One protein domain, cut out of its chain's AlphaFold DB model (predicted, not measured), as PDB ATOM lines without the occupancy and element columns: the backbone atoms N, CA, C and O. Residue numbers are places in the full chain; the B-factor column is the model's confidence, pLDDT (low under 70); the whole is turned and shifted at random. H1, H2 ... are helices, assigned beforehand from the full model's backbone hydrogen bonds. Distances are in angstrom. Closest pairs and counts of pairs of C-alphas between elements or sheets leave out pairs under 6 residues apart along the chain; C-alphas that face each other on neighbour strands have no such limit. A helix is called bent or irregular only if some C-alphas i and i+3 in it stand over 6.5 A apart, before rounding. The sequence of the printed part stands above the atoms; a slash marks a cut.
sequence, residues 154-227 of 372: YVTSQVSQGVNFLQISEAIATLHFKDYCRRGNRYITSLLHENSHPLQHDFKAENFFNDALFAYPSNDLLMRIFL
ATOM      1  N   TYR A 154     -17.546 -19.986   7.632       97.69
ATOM      2  CA  TYR A 154     -18.359 -19.834   8.836       97.69
ATOM      3  C   TYR A 154     -19.339 -18.662   8.708       97.69
ATOM      4  O   TYR A 154     -20.535 -18.846   8.935       97.69
ATOM      5  N   VAL A 155     -18.867 -17.481   8.295       97.62
ATOM      6  CA  VAL A 155     -19.719 -16.297   8.094       97.62
ATOM      7  C   VAL A 155     -20.812 -16.590   7.068       97.62
ATOM      8  O   VAL A 155     -21.989 -16.383   7.358       97.62
ATOM      9  N   THR A 156     -20.456 -17.135   5.904       96.25
ATOM     10  CA  THR A 156     -21.406 -17.475   4.836       96.25
ATOM     11  C   THR A 156     -22.440 -18.505   5.301       96.25
ATOM     12  O   THR A 156     -23.632 -18.361   5.015       96.25
ATOM     13  N   SER A 157     -22.024 -19.502   6.086       96.69
ATOM     14  CA  SER A 157     -22.926 -20.508   6.657       96.69
ATOM     15  C   SER A 157     -23.903 -19.904   7.669       96.69
ATOM     16  O   SER A 157     -25.094 -20.199   7.625       96.69
ATOM     17  N   GLN A 158     -23.428 -19.028   8.560       97.38
ATOM     18  CA  GLN A 158     -24.274 -18.355   9.551       97.38
ATOM     19  C   GLN A 158     -25.288 -17.407   8.894       97.38
ATOM     20  O   GLN A 158     -26.467 -17.423   9.253       97.38
ATOM     21  N   VAL A 159     -24.869 -16.638   7.884       95.88
ATOM     22  CA  VAL A 159     -25.779 -15.776   7.114       95.88
ATOM     23  C   VAL A 159     -26.854 -16.611   6.414       95.88
ATOM     24  O   VAL A 159     -28.030 -16.257   6.455       95.88
ATOM     25  N   SER A 160     -26.478 -17.757   5.841       92.00
ATOM     26  CA  SER A 160     -27.426 -18.685   5.205       92.00
ATOM     27  C   SER A 160     -28.449 -19.265   6.191       92.00
ATOM     28  O   SER A 160     -29.561 -19.605   5.798       92.00
ATOM     29  N   GLN A 161     -28.104 -19.338   7.480       95.12
ATOM     30  CA  GLN A 161     -29.001 -19.743   8.569       95.12
ATOM     31  C   GLN A 161     -29.846 -18.579   9.125       95.12
ATOM     32  O   GLN A 161     -30.621 -18.773  10.059       95.12
ATOM     33  N   GLY A 162     -29.724 -17.372   8.563       94.31
ATOM     34  CA  GLY A 162     -30.477 -16.191   8.988       94.31
ATOM     35  C   GLY A 162     -29.894 -15.466  10.203       94.31
ATOM     36  O   GLY A 162     -30.568 -14.613  10.782       94.31
ATOM     37  N   VAL A 163     -28.655 -15.775  10.594       96.94
ATOM     38  CA  VAL A 163     -27.958 -15.082  11.685       96.94
ATOM     39  C   VAL A 163     -27.436 -13.740  11.177       96.94
ATOM     40  O   VAL A 163     -26.832 -13.655  10.106       96.94
ATOM     41  N   ASN A 164     -27.662 -12.666  11.936       96.19
ATOM     42  CA  ASN A 164     -27.208 -11.337  11.528       96.19
ATOM     43  C   ASN A 164     -25.714 -11.113  11.838       96.19
ATOM     44  O   ASN A 164     -25.142 -11.737  12.730       96.19
ATOM     45  N   PHE A 165     -25.070 -10.178  11.132       97.38
ATOM     46  CA  PHE A 165     -23.625  -9.939  11.258       97.38
ATOM     47  C   PHE A 165     -23.160  -9.497  12.654       97.38
ATOM     48  O   PHE A 165     -22.013  -9.761  13.009       97.38
ATOM     49  N   LEU A 166     -24.016  -8.847  13.450       97.44
ATOM     50  CA  LEU A 166     -23.670  -8.485  14.827       97.44
ATOM     51  C   LEU A 166     -23.544  -9.743  15.695       97.44
ATOM     52  O   LEU A 166     -22.522  -9.930  16.347       97.44
ATOM     53  N   GLN A 167     -24.517 -10.651  15.605       98.00
ATOM     54  CA  GLN A 167     -24.479 -11.935  16.309       98.00
ATOM     55  C   GLN A 167     -23.285 -12.795  15.872       98.00
ATOM     56  O   GLN A 167     -22.643 -13.430  16.705       98.00
ATOM     57  N   ILE A 168     -22.941 -12.790  14.578       98.25
ATOM     58  CA  ILE A 168     -21.758 -13.507  14.069       98.25
ATOM     59  C   ILE A 168     -20.470 -12.911  14.661       98.25
ATOM     60  O   ILE A 168     -19.597 -13.653  15.109       98.25
ATOM     61  N   SER A 169     -20.353 -11.580  14.705       98.00
ATOM     62  CA  SER A 169     -19.222 -10.882  15.334       98.00
ATOM     63  C   SER A 169     -19.078 -11.262  16.813       98.00
ATOM     64  O   SER A 169     -17.983 -11.596  17.261       98.00
ATOM     65  N   GLU A 170     -20.175 -11.248  17.571       97.44
ATOM     66  CA  GLU A 170     -20.207 -11.633  18.990       97.44
ATOM     67  C   GLU A 170     -19.860 -13.114  19.206       97.44
ATOM     68  O   GLU A 170     -19.160 -13.465  20.161       97.44
ATOM     69  N   ALA A 171     -20.296 -13.992  18.299       97.69
ATOM     70  CA  ALA A 171     -19.942 -15.405  18.326       97.69
ATOM     71  C   ALA A 171     -18.435 -15.610  18.107       97.69
ATOM     72  O   ALA A 171     -17.801 -16.339  18.873       97.69
ATOM     73  N   ILE A 172     -17.830 -14.920  17.131       97.69
ATOM     74  CA  ILE A 172     -16.375 -14.956  16.902       97.69
ATOM     75  C   ILE A 172     -15.623 -14.407  18.121       97.69
ATOM     76  O   ILE A 172     -14.679 -15.046  18.589       97.69
ATOM     77  N   ALA A 173     -16.070 -13.279  18.685       96.75
ATOM     78  CA  ALA A 173     -15.492 -12.710  19.903       96.75
ATOM     79  C   ALA A 173     -15.545 -13.707  21.073       96.75
ATOM     80  O   ALA A 173     -14.563 -13.887  21.790       96.75
ATOM     81  N   THR A 174     -16.663 -14.420  21.224       96.69
ATOM     82  CA  THR A 174     -16.841 -15.454  22.250       96.69
ATOM     83  C   THR A 174     -15.907 -16.646  22.026       96.69
ATOM     84  O   THR A 174     -15.345 -17.167  22.990       96.69
ATOM     85  N   LEU A 175     -15.704 -17.086  20.780       96.94
ATOM     86  CA  LEU A 175     -14.735 -18.141  20.452       96.94
ATOM     87  C   LEU A 175     -13.302 -17.710  20.793       96.94
ATOM     88  O   LEU A 175     -12.553 -18.482  21.391       96.94
ATOM     89  N   HIS A 176     -12.933 -16.470  20.467       96.31
ATOM     90  CA  HIS A 176     -11.626 -15.903  20.814       96.31
ATOM     91  C   HIS A 176     -11.441 -15.804  22.329       96.31
ATOM     92  O   HIS A 176     -10.402 -16.214  22.841       96.31
ATOM     93  N   PHE A 177     -12.457 -15.332  23.054       96.38
ATOM     94  CA  PHE A 177     -12.424 -15.218  24.510       96.38
ATOM     95  C   PHE A 177     -12.292 -16.587  25.188       96.38
ATOM     96  O   PHE A 177     -11.472 -16.764  26.089       96.38
ATOM     97  N   LYS A 178     -13.044 -17.591  24.719       96.06
ATOM     98  CA  LYS A 178     -12.924 -18.975  25.203       96.06
ATOM     99  C   LYS A 178     -11.520 -19.530  24.977       96.06
ATOM    100  O   LYS A 178     -10.968 -20.151  25.884       96.06
ATOM    101  N   ASP A 179     -10.933 -19.299  23.804       94.50
ATOM    102  CA  ASP A 179      -9.567 -19.739  23.518       94.50
ATOM    103  C   ASP A 179      -8.529 -19.027  24.404       94.50
ATOM    104  O   ASP A 179      -7.656 -19.679  24.976       94.50
ATOM    105  N   TYR A 180      -8.671 -17.713  24.598       94.44
ATOM    106  CA  TYR A 180      -7.826 -16.921  25.495       94.44
ATOM    107  C   TYR A 180      -7.876 -17.442  26.941       94.44
ATOM    108  O   TYR A 180      -6.835 -17.699  27.551       94.44
ATOM    109  N   CYS A 181      -9.074 -17.692  27.477       94.56
ATOM    110  CA  CYS A 181      -9.256 -18.278  28.806       94.56
ATOM    111  C   CYS A 181      -8.675 -19.693  28.901       94.56
ATOM    112  O   CYS A 181      -8.026 -20.032  29.889       94.56
ATOM    113  N   ARG A 182      -8.834 -20.516  27.858       94.12
ATOM    114  CA  ARG A 182      -8.247 -21.861  27.799       94.12
ATOM    115  C   ARG A 182      -6.718 -21.820  27.861       94.12
ATOM    116  O   ARG A 182      -6.122 -22.654  28.539       94.12
ATOM    117  N   ARG A 183      -6.081 -20.860  27.185       92.75
ATOM    118  CA  ARG A 183      -4.627 -20.629  27.262       92.75
ATOM    119  C   ARG A 183      -4.202 -20.153  28.648       92.75
ATOM    120  O   ARG A 183      -3.226 -20.669  29.182       92.75
ATOM    121  N   GLY A 184      -4.978 -19.254  29.255       92.62
ATOM    122  CA  GLY A 184      -4.786 -18.823  30.642       92.62
ATOM    123  C   GLY A 184      -4.821 -19.983  31.629       92.62
ATOM    124  O   GLY A 184      -3.905 -20.124  32.431       92.62
ATOM    125  N   ASN A 185      -5.808 -20.872  31.507       92.12
ATOM    126  CA  ASN A 185      -5.902 -22.063  32.348       92.12
ATOM    127  C   ASN A 185      -4.686 -22.978  32.179       92.12
ATOM    128  O   ASN A 185      -4.153 -23.444  33.174       92.12
ATOM    129  N   ARG A 186      -4.204 -23.194  30.946       92.38
ATOM    130  CA  ARG A 186      -2.991 -23.998  30.706       92.38
ATOM    131  C   ARG A 186      -1.763 -23.416  31.400       92.38
ATOM    132  O   ARG A 186      -1.027 -24.171  32.021       92.38
ATOM    133  N   TYR A 187      -1.584 -22.101  31.323       91.38
ATOM    134  CA  TYR A 187      -0.510 -21.396  32.021       91.38
ATOM    135  C   TYR A 187      -0.635 -21.518  33.547       91.38
ATOM    136  O   TYR A 187       0.335 -21.811  34.234       91.38
ATOM    137  N   ILE A 188      -1.840 -21.355  34.100       89.38
ATOM    138  CA  ILE A 188      -2.061 -21.520  35.544       89.38
ATOM    139  C   ILE A 188      -1.767 -22.966  35.968       89.38
ATOM    140  O   ILE A 188      -1.096 -23.193  36.971       89.38
ATOM    141  N   THR A 189      -2.225 -23.955  35.198       89.19
ATOM    142  CA  THR A 189      -1.966 -25.372  35.476       89.19
ATOM    143  C   THR A 189      -0.480 -25.720  35.392       89.19
ATOM    144  O   THR A 189      -0.016 -26.494  36.225       89.19
ATOM    145  N   SER A 190       0.280 -25.156  34.444       87.88
ATOM    146  CA  SER A 190       1.726 -25.412  34.367       87.88
ATOM    147  C   SER A 190       2.462 -24.868  35.592       87.88
ATOM    148  O   SER A 190       3.282 -25.577  36.164       87.88
ATOM    149  N   LEU A 191       2.091 -23.674  36.071       85.06
ATOM    150  CA  LEU A 191       2.652 -23.096  37.297       85.06
ATOM    151  C   LEU A 191       2.393 -23.967  38.538       85.06
ATOM    152  O   LEU A 191       3.286 -24.131  39.367       85.06
ATOM    153  N   LEU A 192       1.186 -24.535  38.656       81.69
ATOM    154  CA  LEU A 192       0.811 -25.419  39.769       81.69
ATOM    155  C   LEU A 192       1.565 -26.753  39.750       81.69
ATOM    156  O   LEU A 192       1.811 -27.331  40.803       81.69
ATOM    157  N   HIS A 193       1.919 -27.258  38.568       75.06
ATOM    158  CA  HIS A 193       2.699 -28.489  38.456       75.06
ATOM    159  C   HIS A 193       4.166 -28.277  38.859       75.06
ATOM    160  O   HIS A 193       4.807 -29.187  39.378       75.06
ATOM    161  N   GLU A 194       4.704 -27.077  38.636       70.06
ATOM    162  CA  GLU A 194       6.084 -26.734  38.992       70.06
ATOM    163  C   GLU A 194       6.251 -26.348  40.467       70.06
ATOM    164  O   GLU A 194       7.352 -26.458  41.001       70.06
ATOM    165  N   ASN A 195       5.180 -25.927  41.154       62.34
ATOM    166  CA  ASN A 195       5.258 -25.423  42.526       62.34
ATOM    167  C   ASN A 195       4.120 -25.952  43.417       62.34
ATOM    168  O   ASN A 195       2.943 -25.733  43.151       62.34
ATOM    169  N   SER A 196       4.475 -26.583  44.541       56.88
ATOM    170  CA  SER A 196       3.551 -27.248  45.482       56.88
ATOM    171  C   SER A 196       2.737 -26.304  46.391       56.88
ATOM    172  O   SER A 196       2.109 -26.758  47.347       56.88
ATOM    173  N   HIS A 197       2.743 -24.995  46.126       54.38
ATOM    174  CA  HIS A 197       2.066 -23.969  46.926       54.38
ATOM    175  C   HIS A 197       1.158 -23.096  46.044       54.38
ATOM    176  O   HIS A 197       1.422 -22.969  44.848       54.38
ATOM    177  N   PRO A 198       0.089 -22.481  46.596       55.47
ATOM    178  CA  PRO A 198      -0.822 -21.641  45.821       55.47
ATOM    179  C   PRO A 198      -0.082 -20.413  45.278       55.47
ATOM    180  O   PRO A 198       0.152 -19.437  45.988       55.47
ATOM    181  N   LEU A 199       0.313 -20.480  44.007       63.50
ATOM    182  CA  LEU A 199       0.990 -19.391  43.319       63.50
ATOM    183  C   LEU A 199       0.006 -18.291  42.934       63.50
ATOM    184  O   LEU A 199      -1.032 -18.528  42.313       63.50
ATOM    185  N   GLN A 200       0.392 -17.057  43.241       69.69
ATOM    186  CA  GLN A 200      -0.232 -15.866  42.690       69.69
ATOM    187  C   GLN A 200       0.092 -15.798  41.189       69.69
ATOM    188  O   GLN A 200       1.255 -15.677  40.808       69.69
ATOM    189  N   HIS A 201      -0.921 -15.897  40.327       81.88
ATOM    190  CA  HIS A 201      -0.747 -15.781  38.878       81.88
ATOM    191  C   HIS A 201      -1.088 -14.371  38.378       81.88
ATOM    192  O   HIS A 201      -1.969 -13.691  38.903       81.88
ATOM    193  N   ASP A 202      -0.463 -13.950  37.280       84.44
ATOM    194  CA  ASP A 202      -0.701 -12.652  36.633       84.44
ATOM    195  C   ASP A 202      -1.705 -12.732  35.458       84.44
ATOM    196  O   ASP A 202      -1.886 -11.771  34.699       84.44
ATOM    197  N   PHE A 203      -2.335 -13.889  35.227       89.12
ATOM    198  CA  PHE A 203      -3.389 -14.021  34.219       89.12
ATOM    199  C   PHE A 203      -4.656 -13.273  34.646       89.12
ATOM    200  O   PHE A 203      -5.154 -13.460  35.754       89.12
ATOM    201  N   LYS A 204      -5.191 -12.455  33.735       90.00
ATOM    202  CA  LYS A 204      -6.465 -11.758  33.911       90.00
ATOM    203  C   LYS A 204      -7.288 -11.853  32.631       90.00
ATOM    204  O   LYS A 204      -6.789 -11.525  31.550       90.00
ATOM    205  N   ALA A 205      -8.542 -12.283  32.762       89.69
ATOM    206  CA  ALA A 205      -9.469 -12.420  31.637       89.69
ATOM    207  C   ALA A 205      -9.786 -11.066  30.977       89.69
ATOM    208  O   ALA A 205      -9.895 -10.986  29.760       89.69
ATOM    209  N   GLU A 206      -9.843  -9.989  31.768       89.50
ATOM    210  CA  GLU A 206     -10.096  -8.613  31.306       89.50
ATOM    211  C   GLU A 206      -9.065  -8.099  30.288       89.50
ATOM    212  O   GLU A 206      -9.393  -7.277  29.436       89.50
ATOM    213  N   ASN A 207      -7.838  -8.635  30.312       89.69
ATOM    214  CA  ASN A 207      -6.790  -8.250  29.366       89.69
ATOM    215  C   ASN A 207      -7.091  -8.687  27.925       89.69
ATOM    216  O   ASN A 207      -6.457  -8.171  27.008       89.69
ATOM    217  N   PHE A 208      -8.058  -9.586  27.720       90.88
ATOM    218  CA  PHE A 208      -8.499 -10.026  26.398       90.88
ATOM    219  C   PHE A 208      -8.802  -8.851  25.456       90.88
ATOM    220  O   PHE A 208      -8.310  -8.817  24.334       90.88
ATOM    221  N   PHE A 209      -9.555  -7.851  25.927       88.00
ATOM    222  CA  PHE A 209      -9.981  -6.717  25.098       88.00
ATOM    223  C   PHE A 209      -8.844  -5.749  24.744       88.00
ATOM    224  O   PHE A 209      -8.994  -4.926  23.842       88.00
ATOM    225  N   ASN A 210      -7.707  -5.856  25.431       86.38
ATOM    226  CA  ASN A 210      -6.532  -5.021  25.199       86.38
ATOM    227  C   ASN A 210      -5.514  -5.691  24.262       86.38
ATOM    228  O   ASN A 210      -4.553  -5.041  23.849       86.38
ATOM    229  N   ASP A 211      -5.704  -6.966  23.914       85.25
ATOM    230  CA  ASP A 211      -4.775  -7.716  23.076       85.25
ATOM    231  C   ASP A 211      -5.203  -7.695  21.599       85.25
ATOM    232  O   ASP A 211      -6.186  -8.313  21.184       85.25
ATOM    233  N   ALA A 212      -4.414  -7.005  20.772       83.69
ATOM    234  CA  ALA A 212      -4.639  -6.912  19.332       83.69
ATOM    235  C   ALA A 212      -4.623  -8.276  18.616       83.69
ATOM    236  O   ALA A 212      -5.245  -8.411  17.560       83.69
ATOM    237  N   LEU A 213      -3.937  -9.291  19.157       86.19
ATOM    238  CA  LEU A 213      -3.907 -10.640  18.584       86.19
ATOM    239  C   LEU A 213      -5.233 -11.382  18.766       86.19
ATOM    240  O   LEU A 213      -5.522 -12.288  17.985       86.19
ATOM    241  N   PHE A 214      -6.055 -10.971  19.729       89.06
ATOM    242  CA  PHE A 214      -7.391 -11.513  19.980       89.06
ATOM    243  C   PHE A 214      -8.508 -10.565  19.514       89.06
ATOM    244  O   PHE A 214      -9.672 -10.734  19.874       89.06
ATOM    245  N   ALA A 215      -8.170  -9.574  18.682       91.81
ATOM    246  CA  ALA A 215      -9.158  -8.712  18.053       91.81
ATOM    247  C   ALA A 215     -10.124  -9.524  17.174       91.81
ATOM    248  O   ALA A 215      -9.725 -10.445  16.467       91.81
ATOM    249  N   TYR A 216     -11.386  -9.124  17.130       94.62
ATOM    250  CA  TYR A 216     -12.420  -9.776  16.329       94.62
ATOM    251  C   TYR A 216     -13.019  -8.786  15.314       94.62
ATOM    252  O   TYR A 216     -12.912  -7.567  15.497       94.62
ATOM    253  N   PRO A 217     -13.575  -9.274  14.193       95.69
ATOM    254  CA  PRO A 217     -14.092  -8.415  13.133       95.69
ATOM    255  C   PRO A 217     -15.407  -7.749  13.558       95.69
ATOM    256  O   PRO A 217     -16.229  -8.388  14.200       95.69
ATOM    257  N   SER A 218     -15.636  -6.495  13.157       95.56
ATOM    258  CA  SER A 218     -16.939  -5.840  13.340       95.56
ATOM    259  C   SER A 218     -17.992  -6.384  12.373       95.56
ATOM    260  O   SER A 218     -17.660  -6.943  11.325       95.56
ATOM    261  N   ASN A 219     -19.272  -6.142  12.667       96.19
ATOM    262  CA  ASN A 219     -20.387  -6.458  11.768       96.19
ATOM    263  C   ASN A 219     -20.209  -5.865  10.352       96.19
ATOM    264  O   ASN A 219     -20.455  -6.564   9.373       96.19
ATOM    265  N   ASP A 220     -19.724  -4.627  10.224       94.44
ATOM    266  CA  ASP A 220     -19.467  -3.984   8.926       94.44
ATOM    267  C   ASP A 220     -18.366  -4.697   8.140       94.44
ATOM    268  O   ASP A 220     -18.451  -4.867   6.920       94.44
ATOM    269  N   LEU A 221     -17.318  -5.138   8.841       94.81
ATOM    270  CA  LEU A 221     -16.231  -5.876   8.219       94.81
ATOM    271  C   LEU A 221     -16.698  -7.262   7.761       94.81
ATOM    272  O   LEU A 221     -16.319  -7.694   6.672       94.81
ATOM    273  N   LEU A 222     -17.540  -7.920   8.566       96.75
ATOM    274  CA  LEU A 222     -18.179  -9.190   8.225       96.75
ATOM    275  C   LEU A 222     -19.117  -9.061   7.019       96.75
ATOM    276  O   LEU A 222     -19.073  -9.887   6.111       96.75
ATOM    277  N   MET A 223     -19.910  -7.990   6.960       94.75
ATOM    278  CA  MET A 223     -20.749  -7.697   5.801       94.75
ATOM    279  C   MET A 223     -19.896  -7.495   4.546       94.75
ATOM    280  O   MET A 223     -20.203  -8.050   3.493       94.75
ATOM    281  N   ARG A 224     -18.794  -6.743   4.649       93.81
ATOM    282  CA  ARG A 224     -17.893  -6.519   3.516       93.81
ATOM    283  C   ARG A 224     -17.289  -7.821   2.996       93.81
ATOM    284  O   ARG A 224     -17.319  -8.038   1.792       93.81
ATOM    285  N   ILE A 225     -16.737  -8.671   3.865       95.06
ATOM    286  CA  ILE A 225     -16.127  -9.935   3.421       95.06
ATOM    287  C   ILE A 225     -17.169 -10.882   2.817       95.06
ATOM    288  O   ILE A 225     -16.881 -11.516   1.809       95.06
ATOM    289  N   PHE A 226     -18.387 -10.911   3.366       95.38
ATOM    290  CA  PHE A 226     -19.495 -11.671   2.797       95.38
ATOM    291  C   PHE A 226     -19.864 -11.183   1.389       95.38
ATOM    292  O   PHE A 226     -20.038 -11.990   0.482       95.38
ATOM    293  N   LEU A 227     -19.951  -9.866   1.178       93.62
ATOM    294  CA  LEU A 227     -20.255  -9.303  -0.141       93.62
ATOM    295  C   LEU A 227     -19.143  -9.577  -1.160       93.62
ATOM    296  O   LEU A 227     -19.448  -9.878  -2.310       93.62
TER     297      LEU A 227
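This is residues 154 to 227 of the 372 residues of an uncharacterized protein of Paramuricea clavata (UniProt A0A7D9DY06). One long helix, H2, makes the length of a rod, with two short helices, H1 and H4, gathered at its first end. From the far end of H2, where residues 193 to 198 stand free, the backbone folds back along H2, through the short helix H3 over its middle, to H4. The printed part has 74 residues with four named helices, H1, H2, H3 and H4 in chain order, and no named strand; the class is all helix. It is only just loose, close to extended, with a radius of gyration of the C-alphas of 16.9 A and spans of 54 by 22 by 14 A.

H1 is residues 154 to 160, with C-alpha 154 at (-18.359, -19.834, 8.836). H2 is residues 165 to 194, 44.0 A long, ending with C-alpha 194 at (6.084, -26.734, 38.992). H3 is residues 205 to 210, 10.2 A long; it is neither bent nor irregular, but only just: C-alphas 206 and 209 are 6.5 A apart. H4 is residues 219 to 227, 12.2 A long, ending with C-alpha 227 at (-20.255, -9.303, -0.141).

H2 is the hub, touching three helices, and the packing is mostly crossed. H1 and H2 form a helical hairpin and only just touch, with 3 pairs of C-alphas within 8 A, closest at Val 155 and Ile 168, 6.9 A; they run opposite ways at a shallow tilt of 32 degrees, only just short of steep. H3 touches residues 177 to 184 of H2 alone, with C-alphas 205 and 181 closest at 6.5 A, at a steep tilt of 54 degrees. H4 touches residues 165 to 169 of H2 alone, the closest C-alphas, of Asn 219 and Phe 165, being 4.8 A apart. H1 and H4 only just touch, with 3 pairs of C-alphas within 8 A, and are about perpendicular at 80 degrees; their closest C-alphas, of Thr 156 and Phe 226, are 6.4 A apart. H3 is apart from H1 and H4. Every O i to N i+4 pair is within hydrogen-bond range in H1, H2 and H4; in H3 0 of 2 are, beside 2 of 3 O i to N i+3 pairs.

The C-alphas farthest apart, of Ser 196 and Leu 227, are 54.5 A apart. The printed part has no cut, and no link is long. The mean pLDDT of the printed part is 89.9; residues 195 to 200 are under 70.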